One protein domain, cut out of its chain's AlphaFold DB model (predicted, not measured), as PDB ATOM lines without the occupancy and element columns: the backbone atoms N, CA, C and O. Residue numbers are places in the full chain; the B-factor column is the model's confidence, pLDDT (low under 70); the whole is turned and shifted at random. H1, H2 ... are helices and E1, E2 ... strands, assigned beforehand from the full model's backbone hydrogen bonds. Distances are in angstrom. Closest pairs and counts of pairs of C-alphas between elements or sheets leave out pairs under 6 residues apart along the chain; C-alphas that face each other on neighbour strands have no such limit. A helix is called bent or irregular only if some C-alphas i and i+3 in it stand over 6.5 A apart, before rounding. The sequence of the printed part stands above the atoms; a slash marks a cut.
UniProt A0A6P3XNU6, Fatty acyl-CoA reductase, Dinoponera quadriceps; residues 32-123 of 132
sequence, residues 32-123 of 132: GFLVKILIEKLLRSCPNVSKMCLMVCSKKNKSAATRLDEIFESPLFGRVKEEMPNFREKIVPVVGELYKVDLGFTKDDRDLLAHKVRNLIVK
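What this domain is: This is residues 32 to 123 of the 132 residues of the protein "Fatty acyl-CoA reductase" of Dinoponera quadriceps (UniProt A0A6P3XNU6). Two short parallel strands, E1 and E2, make a narrow ribbon in the middle; H1, H3 and H4 gather toward one end, H2 packs on the ribbon, and H5 and H6 lie toward the other end. H1 and H3 are side by side, and E3 runs separately from the ribbon. The printed part has 92 residues, with six named helices and three named strands in the order H1 E1 H2 H3 H4 E2 H5 H6 E3. The class is mixed, and the whole is compact, with a radius of gyration of the C-alphas of 13.5 A and spans of 39 by 31 by 21 A.

How they stand to each other: Start at H1, residues 33 to 45; it touches H3, residues 75 to 83, at a shallow tilt of 12 degrees, the same way, the closest C-alphas being those of Glu 40 and Phe 77, 6.3 A apart. Next find E1, residues 51 to 56, parallel to E2, residues 91 to 95, at 32 degrees, with N 54 and O 92 within hydrogen-bond range at 2.8 A. With H2, residues 64 to 72, H3 and H4, residues 87 to 90, between them, they form a strand-helix-strand unit, two parallel neighbour strands joined through helices. The closest C-alphas of H2 and E2 are those of Ala 64 and Pro 93, 6.6 A apart. H4 is close but not clearly touching H1, with the C-alphas of Leu 43 and Phe 87 closest at 7.1 A. The closest C-alphas of E2 and H5, residues 101 to 104, are Val 95 and Gly 104, 7.5 A apart; for E2 and H6, residues 107 to 116, they are Val 94 and Asp 109, 6.9 A apart. E3, residues 119 to 121, pairs with no named strand. Every O i to N i+4 pair is within hydrogen-bond range in H1, H2 and H6, against 3 of 5 in H3; H4 and H5 are too short for such a pair.

Where its parts are: Find C-alpha 33 at (24.893, -37.566, -46.825), from which H1 runs 18.0 A. E1 runs 15.3 A, H2 12.6 A, H3 13.9 A, E2 12.9 A and H6 14.0 A. H3 is irregular, with C-alphas 76 and 79 lying 7.4 A apart. E3 ends at C-alpha 121, (32.913, -28.266, -39.387).

The domain as a whole: The two C-alphas farthest apart, those of Glu 82 and Val 101, are 39.5 A apart. The printed part has no cut and no long link. Look for pLDDT under 70 at residues 58 to 61 and 122 to 123.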
ATOM      1  N   GLY A  32      23.296 -33.025 -45.876       79.31
ATOM      2  CA  GLY A  32      24.096 -33.787 -46.840       79.31
ATOM      3  C   GLY A  32      24.512 -35.167 -46.323       79.31
ATOM      4  O   GLY A  32      24.848 -35.305 -45.155       79.31
ATOM      5  N   PHE A  33      24.575 -36.177 -47.198       84.38
ATOM      6  CA  PHE A  33      24.893 -37.566 -46.825       84.38
ATOM      7  C   PHE A  33      26.177 -37.724 -45.988       84.38
ATOM      8  O   PHE A  33      26.131 -38.298 -44.905       84.38
ATOM      9  N   LEU A  34      27.294 -37.131 -46.428       85.44
ATOM     10  CA  LEU A  34      28.561 -37.152 -45.678       85.44
ATOM     11  C   LEU A  34      28.435 -36.536 -44.281       85.44
ATOM     12  O   LEU A  34      29.042 -37.014 -43.329       85.44
ATOM     13  N   VAL A  35      27.623 -35.486 -44.154       87.56
ATOM     14  CA  VAL A  35      27.398 -34.826 -42.870       87.56
ATOM     15  C   VAL A  35      26.573 -35.720 -41.946       87.56
ATOM     16  O   VAL A  35      26.897 -35.820 -40.769       87.56
ATOM     17  N   LYS A  36      25.580 -36.449 -42.469       90.81
ATOM     18  CA  LYS A  36      24.838 -37.444 -41.678       90.81
ATOM     19  C   LYS A  36      25.762 -38.540 -41.136       90.81
ATOM     20  O   LYS A  36      25.668 -38.868 -39.959       90.81
ATOM     21  N   ILE A  37      26.677 -39.053 -41.966       92.75
ATOM     22  CA  ILE A  37      27.678 -40.053 -41.548       92.75
ATOM     23  C   ILE A  37      28.591 -39.480 -40.466       92.75
ATOM     24  O   ILE A  37      28.864 -40.145 -39.474       92.75
ATOM     25  N   LEU A  38      29.051 -38.239 -40.635       92.56
ATOM     26  CA  LEU A  38      29.875 -37.581 -39.629       92.56
ATOM     27  C   LEU A  38      29.135 -37.449 -38.292       92.56
ATOM     28  O   LEU A  38      29.716 -37.749 -37.252       92.56
ATOM     29  N   ILE A  39      27.867 -37.028 -38.313       93.31
ATOM     30  CA  ILE A  39      27.041 -36.910 -37.106       93.31
ATOM     31  C   ILE A  39      26.884 -38.284 -36.443       93.31
ATOM     32  O   ILE A  39      27.172 -38.403 -35.256       93.31
ATOM     33  N   GLU A  40      26.513 -39.329 -37.192       94.75
ATOM     34  CA  GLU A  40      26.446 -40.717 -36.691       94.75
ATOM     35  C   GLU A  40      27.761 -41.121 -36.015       94.75
ATOM     36  O   GLU A  40      27.783 -41.545 -34.856       94.75
ATOM     37  N   LYS A  41      28.877 -40.905 -36.717       94.50
ATOM     38  CA  LYS A  41      30.198 -41.329 -36.267       94.50
ATOM     39  C   LYS A  41      30.628 -40.598 -35.005       94.50
ATOM     40  O   LYS A  41      31.195 -41.237 -34.116       94.50
ATOM     41  N   LEU A  42      30.379 -39.292 -34.918       94.31
ATOM     42  CA  LEU A  42      30.680 -38.489 -33.734       94.31
ATOM     43  C   LEU A  42      29.795 -38.890 -32.556       94.31
ATOM     44  O   LEU A  42      30.317 -39.056 -31.459       94.31
ATOM     45  N   LEU A  43      28.495 -39.103 -32.775       94.75
ATOM     46  CA  LEU A  43      27.571 -39.532 -31.723       94.75
ATOM     47  C   LEU A  43      28.013 -40.860 -31.102       94.75
ATOM     48  O   LEU A  43      28.023 -40.988 -29.880       94.75
ATOM     49  N   ARG A  44      28.446 -41.812 -31.930       94.31
ATOM     50  CA  ARG A  44      28.845 -43.142 -31.466       94.31
ATOM     51  C   ARG A  44      30.285 -43.224 -30.970       94.31
ATOM     52  O   ARG A  44      30.576 -43.889 -29.984       94.31
ATOM     53  N   SER A  45      31.212 -42.571 -31.666       93.75
ATOM     54  CA  SER A  45      32.643 -42.690 -31.359       93.75
ATOM     55  C   SER A  45      33.105 -41.642 -30.358       93.75
ATOM     56  O   SER A  45      34.084 -41.890 -29.673       93.75
ATOM     57  N   CYS A  46      32.435 -40.493 -30.246       94.50
ATOM     58  CA  CYS A  46      32.793 -39.406 -29.332       94.50
ATOM     59  C   CYS A  46      31.620 -39.103 -28.380       94.50
ATOM     60  O   CYS A  46      31.057 -38.006 -28.426       94.50
ATOM     61  N   PRO A  47      31.248 -40.040 -27.485       91.38
ATOM     62  CA  PRO A  47      30.073 -39.882 -26.625       91.38
ATOM     63  C   PRO A  47      30.180 -38.670 -25.692       91.38
ATOM     64  O   PRO A  47      29.162 -38.129 -25.279       91.38
ATOM     65  N   ASN A  48      31.391 -38.189 -25.406       93.81
ATOM     66  CA  ASN A  48      31.618 -37.051 -24.516       93.81
ATOM     67  C   ASN A  48      31.490 -35.682 -25.209       93.81
ATOM     68  O   ASN A  48      31.787 -34.669 -24.582       93.81
ATOM     69  N   VAL A  49      31.063 -35.612 -26.477       94.06
ATOM     70  CA  VAL A  49      30.672 -34.338 -27.111       94.06
ATOM     71  C   VAL A  49      29.509 -33.712 -26.338       94.06
ATOM     72  O   VAL A  49      28.541 -34.400 -26.011       94.06
ATOM     73  N   SER A  50      29.593 -32.404 -26.074       94.25
ATOM     74  CA  SER A  50      28.573 -31.676 -25.310       94.25
ATOM     75  C   SER A  50      27.320 -31.415 -26.149       94.25
ATOM     76  O   SER A  50      26.239 -31.908 -25.822       94.25
ATOM     77  N   LYS A  51      27.462 -30.666 -27.250       93.69
ATOM     78  CA  LYS A  51      26.371 -30.328 -28.177       93.69
ATOM     79  C   LYS A  51      26.863 -30.314 -29.625       93.69
ATOM     80  O   LYS A  51      27.997 -29.946 -29.914       93.69
ATOM     81  N   MET A  52      25.990 -30.655 -30.557       93.19
ATOM     82  CA  MET A  52      26.187 -30.508 -31.994       93.19
ATOM     83  C   MET A  52      25.138 -29.531 -32.510       93.19
ATOM     84  O   MET A  52      23.953 -29.851 -32.585       93.19
ATOM     85  N   CYS A  53      25.578 -28.322 -32.840       91.12
ATOM     86  CA  CYS A  53      24.756 -27.313 -33.485       91.12
ATOM     87  C   CYS A  53      24.701 -27.639 -34.985       91.12
ATOM     88  O   CYS A  53      25.729 -27.646 -35.662       91.12
ATOM     89  N   LEU A  54      23.523 -27.959 -35.511       90.00
ATOM     90  CA  LEU A  54      23.336 -28.367 -36.902       90.00
ATOM     91  C   LEU A  54      22.661 -27.245 -37.674       90.00
ATOM     92  O   LEU A  54      21.516 -26.902 -37.385       90.00
ATOM     93  N   MET A  55      23.339 -26.710 -38.690       87.38
ATOM     94  CA  MET A  55      22.716 -25.724 -39.562       87.38
ATOM     95  C   MET A  55      21.701 -26.397 -40.486       87.38
ATOM     96  O   MET A  55      22.057 -27.236 -41.327       87.38
ATOM     97  N   VAL A  56      20.443 -25.990 -40.358       84.75
ATOM     98  CA  VAL A  56      19.316 -26.483 -41.145       84.75
ATOM     99  C   VAL A  56      18.800 -25.349 -42.032       84.75
ATOM    100  O   VAL A  56      18.313 -24.333 -41.547       84.75
ATOM    101  N   CYS A  57      18.897 -25.517 -43.355       75.06
ATOM    102  CA  CYS A  57      18.344 -24.543 -44.300       75.06
ATOM    103  C   CYS A  57      16.820 -24.519 -44.231       75.06
ATOM    104  O   CYS A  57      16.210 -25.577 -44.187       75.06
ATOM    105  N   SER A  58      16.212 -23.338 -44.338       66.12
ATOM    106  CA  SER A  58      14.761 -23.081 -44.281       66.12
ATOM    107  C   SER A  58      14.007 -23.301 -45.609       66.12
ATOM    108  O   SER A  58      12.815 -23.031 -45.695       66.12
ATOM    109  N   LYS A  59      14.648 -23.795 -46.680       64.50
ATOM    110  CA  LYS A  59      14.005 -23.879 -48.016       64.50
ATOM    111  C   LYS A  59      12.715 -24.727 -47.997       64.50
ATOM    112  O   LYS A  59      12.723 -25.770 -47.376       64.50
ATOM    113  N   LYS A  60      11.653 -24.395 -48.732       57.88
ATOM    114  CA  LYS A  60      10.482 -25.286 -48.956       57.88
ATOM    115  C   LYS A  60       9.755 -25.772 -47.679       57.88
ATOM    116  O   LYS A  60      10.086 -26.833 -47.166       57.88
ATOM    117  N   ASN A  61       8.728 -25.043 -47.235       62.88
ATOM    118  CA  ASN A  61       7.549 -25.499 -46.462       62.88
ATOM    119  C   ASN A  61       7.736 -26.463 -45.263       62.88
ATOM    120  O   ASN A  61       6.759 -27.052 -44.810       62.88
ATOM    121  N   LYS A  62       8.948 -26.656 -44.735       74.69
ATOM    122  CA  LYS A  62       9.241 -27.587 -43.637       74.69
ATOM    123  C   LYS A  62      10.037 -26.891 -42.547       74.69
ATOM    124  O   LYS A  62      11.032 -26.218 -42.833       74.69
ATOM    125  N   SER A  63       9.615 -27.108 -41.304       83.44
ATOM    126  CA  SER A  63      10.294 -26.591 -40.117       83.44
ATOM    127  C   SER A  63      11.690 -27.212 -39.945       83.44
ATOM    128  O   SER A  63      12.002 -28.266 -40.511       83.44
ATOM    129  N   ALA A  64      12.545 -26.567 -39.148       82.56
ATOM    130  CA  ALA A  64      13.859 -27.111 -38.808       82.56
ATOM    131  C   ALA A  64      13.755 -28.439 -38.036       82.56
ATOM    132  O   ALA A  64      14.534 -29.354 -38.297       82.56
ATOM    133  N   ALA A  65      12.755 -28.563 -37.155       84.19
ATOM    134  CA  ALA A  65      12.475 -29.784 -36.405       84.19
ATOM    135  C   ALA A  65      12.129 -30.952 -37.342       84.19
ATOM    136  O   ALA A  65      12.802 -31.976 -37.308       84.19
ATOM    137  N   THR A  66      11.195 -30.744 -38.280       86.81
ATOM    138  CA  THR A  66      10.803 -31.764 -39.271       86.81
ATOM    139  C   THR A  66      11.998 -32.266 -40.084       86.81
ATOM    140  O   THR A  66      12.108 -33.444 -40.398       86.81
ATOM    141  N   ARG A  67      12.938 -31.381 -40.426       85.38
ATOM    142  CA  ARG A  67      14.151 -31.775 -41.157       85.38
ATOM    143  C   ARG A  67      15.132 -32.565 -40.313       85.38
ATOM    144  O   ARG A  67      15.784 -33.457 -40.846       85.38
ATOM    145  N   LEU A  68      15.269 -32.223 -39.035       88.62
ATOM    146  CA  LEU A  68      16.038 -33.048 -38.113       88.62
ATOM    147  C   LEU A  68      15.412 -34.437 -37.997       88.62
ATOM    148  O   LEU A  68      16.142 -35.422 -38.077       88.62
ATOM    149  N   ASP A  69      14.085 -34.520 -37.906       89.56
ATOM    150  CA  ASP A  69      13.381 -35.802 -37.896       89.56
ATOM    151  C   ASP A  69      13.704 -36.617 -39.146       89.56
ATOM    152  O   ASP A  69      14.191 -37.736 -39.037       89.56
ATOM    153  N   GLU A  70      13.586 -36.032 -40.337       88.62
ATOM    154  CA  GLU A  70      13.942 -36.704 -41.596       88.62
ATOM    155  C   GLU A  70      15.414 -37.144 -41.673       88.62
ATOM    156  O   GLU A  70      15.741 -38.145 -42.318       88.62
ATOM    157  N   ILE A  71      16.335 -36.398 -41.055       89.00
ATOM    158  CA  ILE A  71      17.742 -36.804 -40.977       89.00
ATOM    159  C   ILE A  71      17.864 -38.069 -40.128       89.00
ATOM    160  O   ILE A  71      18.507 -39.023 -40.572       89.00
ATOM    161  N   PHE A  72      17.247 -38.074 -38.946       92.62
ATOM    162  CA  PHE A  72      17.407 -39.126 -37.947       92.62
ATOM    163  C   PHE A  72      16.486 -40.335 -38.144       92.62
ATOM    164  O   PHE A  72      16.772 -41.396 -37.596       92.62
ATOM    165  N   GLU A  73      15.446 -40.232 -38.971       92.69
ATOM    166  CA  GLU A  73      14.647 -41.380 -39.426       92.69
ATOM    167  C   GLU A  73      15.342 -42.216 -40.507       92.69
ATOM    168  O   GLU A  73      14.894 -43.308 -40.848       92.69
ATOM    169  N   SER A  74      16.488 -41.761 -41.018       90.75
ATOM    170  CA  SER A  74      17.311 -42.576 -41.907       90.75
ATOM    171  C   SER A  74      17.828 -43.842 -41.198       90.75
ATOM    172  O   SER A  74      18.329 -43.734 -40.074       90.75
ATOM    173  N   PRO A  75      17.850 -45.014 -41.873       93.75
ATOM    174  CA  PRO A  75      18.428 -46.250 -41.329       93.75
ATOM    175  C   PRO A  75      19.883 -46.113 -40.862       93.75
ATOM    176  O   PRO A  75      20.324 -46.856 -39.992       93.75
ATOM    177  N   LEU A  76      20.614 -45.123 -41.392       94.44
ATOM    178  CA  LEU A  76      21.966 -44.767 -40.955       94.44
ATOM    179  C   LEU A  76      22.062 -44.555 -39.435       94.44
ATOM    180  O   LEU A  76      23.076 -44.894 -38.835       94.44
ATOM    181  N   PHE A  77      21.015 -44.010 -38.814       95.81
ATOM    182  CA  PHE A  77      20.987 -43.730 -37.380       95.81
ATOM    183  C   PHE A  77      20.411 -44.877 -36.543       95.81
ATOM    184  O   PHE A  77      20.315 -44.719 -35.329       95.81
ATOM    185  N   GLY A  78      20.064 -46.027 -37.136       96.31
ATOM    186  CA  GLY A  78      19.495 -47.169 -36.406       96.31
ATOM    187  C   GLY A  78      20.371 -47.596 -35.226       96.31
ATOM    188  O   GLY A  78      19.926 -47.599 -34.084       96.31
ATOM    189  N   ARG A  79      21.669 -47.780 -35.479       95.81
ATOM    190  CA  ARG A  79      22.647 -48.116 -34.436       95.81
ATOM    191  C   ARG A  79      22.772 -47.042 -33.348       95.81
ATOM    192  O   ARG A  79      22.938 -47.361 -32.179       95.81
ATOM    193  N   VAL A  80      22.692 -45.762 -33.716       96.62
ATOM    194  CA  VAL A  80      22.742 -44.656 -32.742       96.62
ATOM    195  C   VAL A  80      21.492 -44.652 -31.863       96.62
ATOM    196  O   VAL A  80      21.610 -44.406 -30.667       96.62
ATOM    197  N   LYS A  81      20.315 -44.947 -32.430       95.88
ATOM    198  CA  LYS A  81      19.057 -45.074 -31.676       95.88
ATOM    199  C   LYS A  81      19.139 -46.204 -30.642       95.88
ATOM    200  O   LYS A  81      18.640 -46.029 -29.536       95.88
ATOM    201  N   GLU A  82      19.792 -47.314 -30.985       95.38
ATOM    202  CA  GLU A  82      20.010 -48.456 -30.085       95.38
ATOM    203  C   GLU A  82      21.052 -48.162 -28.993       95.38
ATOM    204  O   GLU A  82      20.796 -48.399 -27.816       95.38
ATOM    205  N   GLU A  83      22.221 -47.629 -29.360       94.06
ATOM    206  CA  GLU A  83      23.339 -47.429 -28.422       94.06
ATOM    207  C   GLU A  83      23.212 -46.144 -27.582       94.06
ATOM    208  O   GLU A  83      23.796 -46.043 -26.502       94.06
ATOM    209  N   MET A  84      22.479 -45.135 -28.065       93.38
ATOM    210  CA  MET A  84      22.335 -43.835 -27.406       93.38
ATOM    211  C   MET A  84      20.931 -43.247 -27.637       93.38
ATOM    212  O   MET A  84      20.787 -42.273 -28.376       93.38
ATOM    213  N   PRO A  85      19.882 -43.767 -26.977       91.19
ATOM    214  CA  PRO A  85      18.492 -43.359 -27.219       91.19
ATOM    215  C   PRO A  85      18.245 -41.853 -27.016       91.19
ATOM    216  O   PRO A  85      17.466 -41.244 -27.747       91.19
ATOM    217  N   ASN A  86      18.992 -41.213 -26.108       93.44
ATOM    218  CA  ASN A  86      18.869 -39.782 -25.805       93.44
ATOM    219  C   ASN A  86      19.765 -38.888 -26.686       93.44
ATOM    220  O   ASN A  86      19.994 -37.721 -26.364       93.44
ATOM    221  N   PHE A  87      20.300 -39.391 -27.809       94.19
ATOM    222  CA  PHE A  87      21.230 -38.633 -28.661       94.19
ATOM    223  C   PHE A  87      20.673 -37.279 -29.123       94.19
ATOM    224  O   PHE A  87      21.442 -36.341 -29.338       94.19
ATOM    225  N   ARG A  88      19.344 -37.164 -29.258       93.44
ATOM    226  CA  ARG A  88      18.666 -35.934 -29.686       93.44
ATOM    227  C   ARG A  88      18.902 -34.764 -28.739       93.44
ATOM    228  O   ARG A  88      18.982 -33.637 -29.210       93.44
ATOM    229  N   GLU A  89      19.120 -35.006 -27.447       94.25
ATOM    230  CA  GLU A  89      19.453 -33.946 -26.486       94.25
ATOM    231  C   GLU A  89      20.783 -33.261 -26.814       94.25
ATOM    232  O   GLU A  89      21.002 -32.107 -26.443       94.25
ATOM    233  N   LYS A  90      21.686 -33.948 -27.524       94.38
ATOM    234  CA  LYS A  90      22.959 -33.377 -27.972       94.38
ATOM    235  C   LYS A  90      22.804 -32.524 -29.223       94.38
ATOM    236  O   LYS A  90      23.748 -31.830 -29.572       94.38
ATOM    237  N   ILE A  91      21.657 -32.546 -29.895       93.19
ATOM    238  CA  ILE A  91      21.455 -31.860 -31.168       93.19
ATOM    239  C   ILE A  91      20.753 -30.522 -30.946       93.19
ATOM    240  O   ILE A  91      19.699 -30.459 -30.322       93.19
ATOM    241  N   VAL A  92      21.322 -29.453 -31.498       91.00
ATOM    242  CA  VAL A  92      20.732 -28.109 -31.475       91.00
ATOM    243  C   VAL A  92      20.523 -27.647 -32.919       91.00
ATOM    244  O   VAL A  92      21.508 -27.408 -33.618       91.00
ATOM    245  N   PRO A  93      19.283 -27.551 -33.429       89.31
ATOM    246  CA  PRO A  93      19.046 -26.965 -34.743       89.31
ATOM    247  C   PRO A  93      19.386 -25.475 -34.733       89.31
ATOM    248  O   PRO A  93      18.966 -24.752 -33.837       89.31
ATOM    249  N   VAL A  94      20.080 -25.018 -35.772       88.25
ATOM    250  CA  VAL A  94      20.309 -23.594 -36.050       88.25
ATOM    251  C   VAL A  94      19.802 -23.309 -37.456       88.25
ATOM    252  O   VAL A  94      20.223 -23.958 -38.417       88.25
ATOM    253  N   VAL A  95      18.863 -22.380 -37.602       86.75
ATOM    254  CA  VAL A  95      18.295 -22.055 -38.916       86.75
ATOM    255  C   VAL A  95      19.255 -21.135 -39.657       86.75
ATOM    256  O   VAL A  95      19.638 -20.102 -39.129       86.75
ATOM    257  N   GLY A  96      19.643 -21.490 -40.884       82.38
ATOM    258  CA  GLY A  96      20.550 -20.646 -41.666       82.38
ATOM    259  C   GLY A  96      20.601 -20.966 -43.155       82.38
ATOM    260  O   GLY A  96      20.330 -22.083 -43.589       82.38
ATOM    261  N   GLU A  97      20.961 -19.976 -43.962       79.69
ATOM    262  CA  GLU A  97      21.067 -20.027 -45.416       79.69
ATOM    263  C   GLU A  97      22.425 -19.468 -45.866       79.69
ATOM    264  O   GLU A  97      22.709 -18.290 -45.691       79.69
ATOM    265  N   LEU A  98      23.239 -20.300 -46.531       76.00
ATOM    266  CA  LEU A  98      24.615 -19.955 -46.938       76.00
ATOM    267  C   LEU A  98      24.756 -18.718 -47.846       76.00
ATOM    268  O   LEU A  98      25.858 -18.213 -48.004       76.00
ATOM    269  N   TYR A  99      23.677 -18.277 -48.493       76.38
ATOM    270  CA  TYR A  99      23.676 -17.142 -49.424       76.38
ATOM    271  C   TYR A  99      23.116 -15.852 -48.813       76.38
ATOM    272  O   TYR A  99      23.017 -14.849 -49.513       76.38
ATOM    273  N   LYS A 100      22.710 -15.873 -47.538       78.31
ATOM    274  CA  LYS A 100      22.294 -14.674 -46.807       78.31
ATOM    275  C   LYS A 100      23.482 -14.091 -46.042       78.31
ATOM    276  O   LYS A 100      24.380 -14.827 -45.633       78.31
ATOM    277  N   VAL A 101      23.451 -12.776 -45.826       79.06
ATOM    278  CA  VAL A 101      24.359 -12.096 -44.887       79.06
ATOM    279  C   VAL A 101      24.267 -12.789 -43.527       79.06
ATOM    280  O   VAL A 101      23.183 -13.222 -43.128       79.06
ATOM    281  N   ASP A 102      25.412 -12.971 -42.869       78.94
ATOM    282  CA  ASP A 102      25.550 -13.700 -41.602       78.94
ATOM    283  C   ASP A 102      24.914 -15.097 -41.608       78.94
ATOM    284  O   ASP A 102      24.429 -15.580 -40.586       78.94
ATOM    285  N   LEU A 103      24.866 -15.744 -42.780       79.62
ATOM    286  CA  LEU A 103      24.216 -17.040 -42.995       79.62
ATOM    287  C   LEU A 103      22.726 -17.043 -42.607       79.62
ATOM    288  O   LEU A 103      22.147 -18.103 -42.386       79.62
ATOM    289  N   GLY A 104      22.085 -15.874 -42.531       83.50
ATOM    290  CA  GLY A 104      20.695 -15.732 -42.097       83.50
ATOM    291  C   GLY A 104      20.466 -15.980 -40.604       83.50
ATOM    292  O   GLY A 104      19.317 -16.183 -40.217       83.50
ATOM    293  N   PHE A 105      21.520 -15.978 -39.783       85.81
ATOM    294  CA  PHE A 105      21.410 -16.146 -38.337       85.81
ATOM    295  C   PHE A 105      20.772 -14.936 -37.663       85.81
ATOM    296  O   PHE A 105      21.028 -13.782 -38.026       85.81
ATOM    297  N   THR A 106      19.976 -15.200 -36.632       86.25
ATOM    298  CA  THR A 106      19.527 -14.161 -35.703       86.25
ATOM    299  C   THR A 106      20.684 -13.698 -34.814       86.25
ATOM    300  O   THR A 106      21.760 -14.300 -34.794       86.25
ATOM    301  N   LYS A 107      20.487 -12.607 -34.064       87.50
ATOM    302  CA  LYS A 107      21.470 -12.184 -33.058       87.50
ATOM    303  C   LYS A 107      21.696 -13.286 -32.017       87.50
ATOM    304  O   LYS A 107      22.843 -13.609 -31.738       87.50
ATOM    305  N   ASP A 108      20.622 -13.914 -31.553       85.94
ATOM    306  CA  ASP A 108      20.681 -14.983 -30.555       85.94
ATOM    307  C   ASP A 108      21.413 -16.223 -31.082       85.94
ATOM    308  O   ASP A 108      22.214 -16.817 -30.361       85.94
ATOM    309  N   ASP A 109      21.211 -16.588 -32.354       85.88
ATOM    310  CA  ASP A 109      21.974 -17.665 -32.997       85.88
ATOM    311  C   ASP A 109      23.469 -17.331 -33.036       85.88
ATOM    312  O   ASP A 109      24.307 -18.180 -32.733       85.88
ATOM    313  N   ARG A 110      23.827 -16.088 -33.384       83.88
ATOM    314  CA  ARG A 110      25.230 -15.652 -33.396       83.88
ATOM    315  C   ARG A 110      25.834 -15.673 -32.000       83.88
ATOM    316  O   ARG A 110      26.946 -16.167 -31.851       83.88
ATOM    317  N   ASP A 111      25.106 -15.205 -30.993       85.62
ATOM    318  CA  ASP A 111      25.567 -15.210 -29.606       85.62
ATOM    319  C   ASP A 111      25.734 -16.650 -29.096       85.62
ATOM    320  O   ASP A 111      26.762 -16.981 -28.498       85.62
ATOM    321  N   LEU A 112      24.792 -17.545 -29.410       84.31
ATOM    322  CA  LEU A 112      24.893 -18.976 -29.120       84.31
ATOM    323  C   LEU A 112      26.146 -19.589 -29.755       84.31
ATOM    324  O   LEU A 112      26.910 -20.281 -29.073       84.31
ATOM    325  N   LEU A 113      26.348 -19.354 -31.053       84.06
ATOM    326  CA  LEU A 113      27.468 -19.913 -31.801       84.06
ATOM    327  C   LEU A 113      28.802 -19.344 -31.299       84.06
ATOM    328  O   LEU A 113      29.714 -20.118 -31.026       84.06
ATOM    329  N   ALA A 114      28.903 -18.032 -31.098       82.00
ATOM    330  CA  ALA A 114      30.132 -17.369 -30.664       82.00
ATOM    331  C   ALA A 114      30.583 -17.794 -29.258       82.00
ATOM    332  O   ALA A 114      31.778 -17.945 -29.020       82.00
ATOM    333  N   HIS A 115      29.646 -18.016 -28.329       80.19
ATOM    334  CA  HIS A 115      29.988 -18.315 -26.935       80.19
ATOM    335  C   HIS A 115      30.090 -19.812 -26.631       80.19
ATOM    336  O   HIS A 115      30.776 -20.193 -25.680       80.19
ATOM    337  N   LYS A 116      29.393 -20.680 -27.381       78.69
ATOM    338  CA  LYS A 116      29.327 -22.119 -27.057       78.69
ATOM    339  C   LYS A 116      30.081 -23.019 -28.022       78.69
ATOM    340  O   LYS A 116      30.441 -24.128 -27.618       78.69
ATOM    341  N   VAL A 117      30.308 -22.600 -29.266       81.50
ATOM    342  CA  VAL A 117      30.960 -23.440 -30.277       81.50
ATOM    343  C   VAL A 117      32.466 -23.288 -30.176       81.50
ATOM    344  O   VAL A 117      32.998 -22.188 -30.262       81.50
ATOM    345  N   ARG A 118      33.161 -24.417 -30.032       78.12
ATOM    346  CA  ARG A 118      34.630 -24.445 -30.040       78.12
ATOM    347  C   ARG A 118      35.212 -24.955 -31.353       78.12
ATOM    348  O   ARG A 118      36.309 -24.557 -31.715       78.12
ATOM    349  N   ASN A 119      34.463 -25.786 -32.079       74.75
ATOM    350  CA  ASN A 119      34.882 -26.331 -33.368       74.75
ATOM    351  C   ASN A 119      33.827 -26.082 -34.444       74.75
ATOM    352  O   ASN A 119      32.636 -26.319 -34.227       74.75
ATOM    353  N   LEU A 120      34.288 -25.686 -35.628       73.00
ATOM    354  CA  LEU A 120      33.464 -25.495 -36.813       73.00
ATOM    355  C   LEU A 120      33.799 -26.556 -37.861       73.00
ATOM    356  O   LEU A 120      34.929 -26.634 -38.334       73.00
ATOM    357  N   ILE A 121      32.801 -27.335 -38.268       71.12
ATOM    358  CA  ILE A 121      32.913 -28.266 -39.387       71.12
ATOM    359  C   ILE A 121      32.097 -27.707 -40.550       71.12
ATOM    360  O   ILE A 121      30.864 -27.744 -40.557       71.12
ATOM    361  N   VAL A 122      32.805 -27.170 -41.543       68.75
ATOM    362  CA  VAL A 122      32.197 -26.593 -42.744       68.75
ATOM    363  C   VAL A 122      32.132 -27.638 -43.845       68.75
ATOM    364  O   VAL A 122      33.157 -28.152 -44.291       68.75
ATOM    365  N   LYS A 123      30.929 -27.899 -44.363       63.03
ATOM    366  CA  LYS A 123      30.804 -28.535 -45.674       63.03
ATOM    367  C   LYS A 123      31.090 -27.490 -46.753       63.03
ATOM    368  O   LYS A 123      30.265 -26.608 -46.988       63.03
TER     369      LYS A 123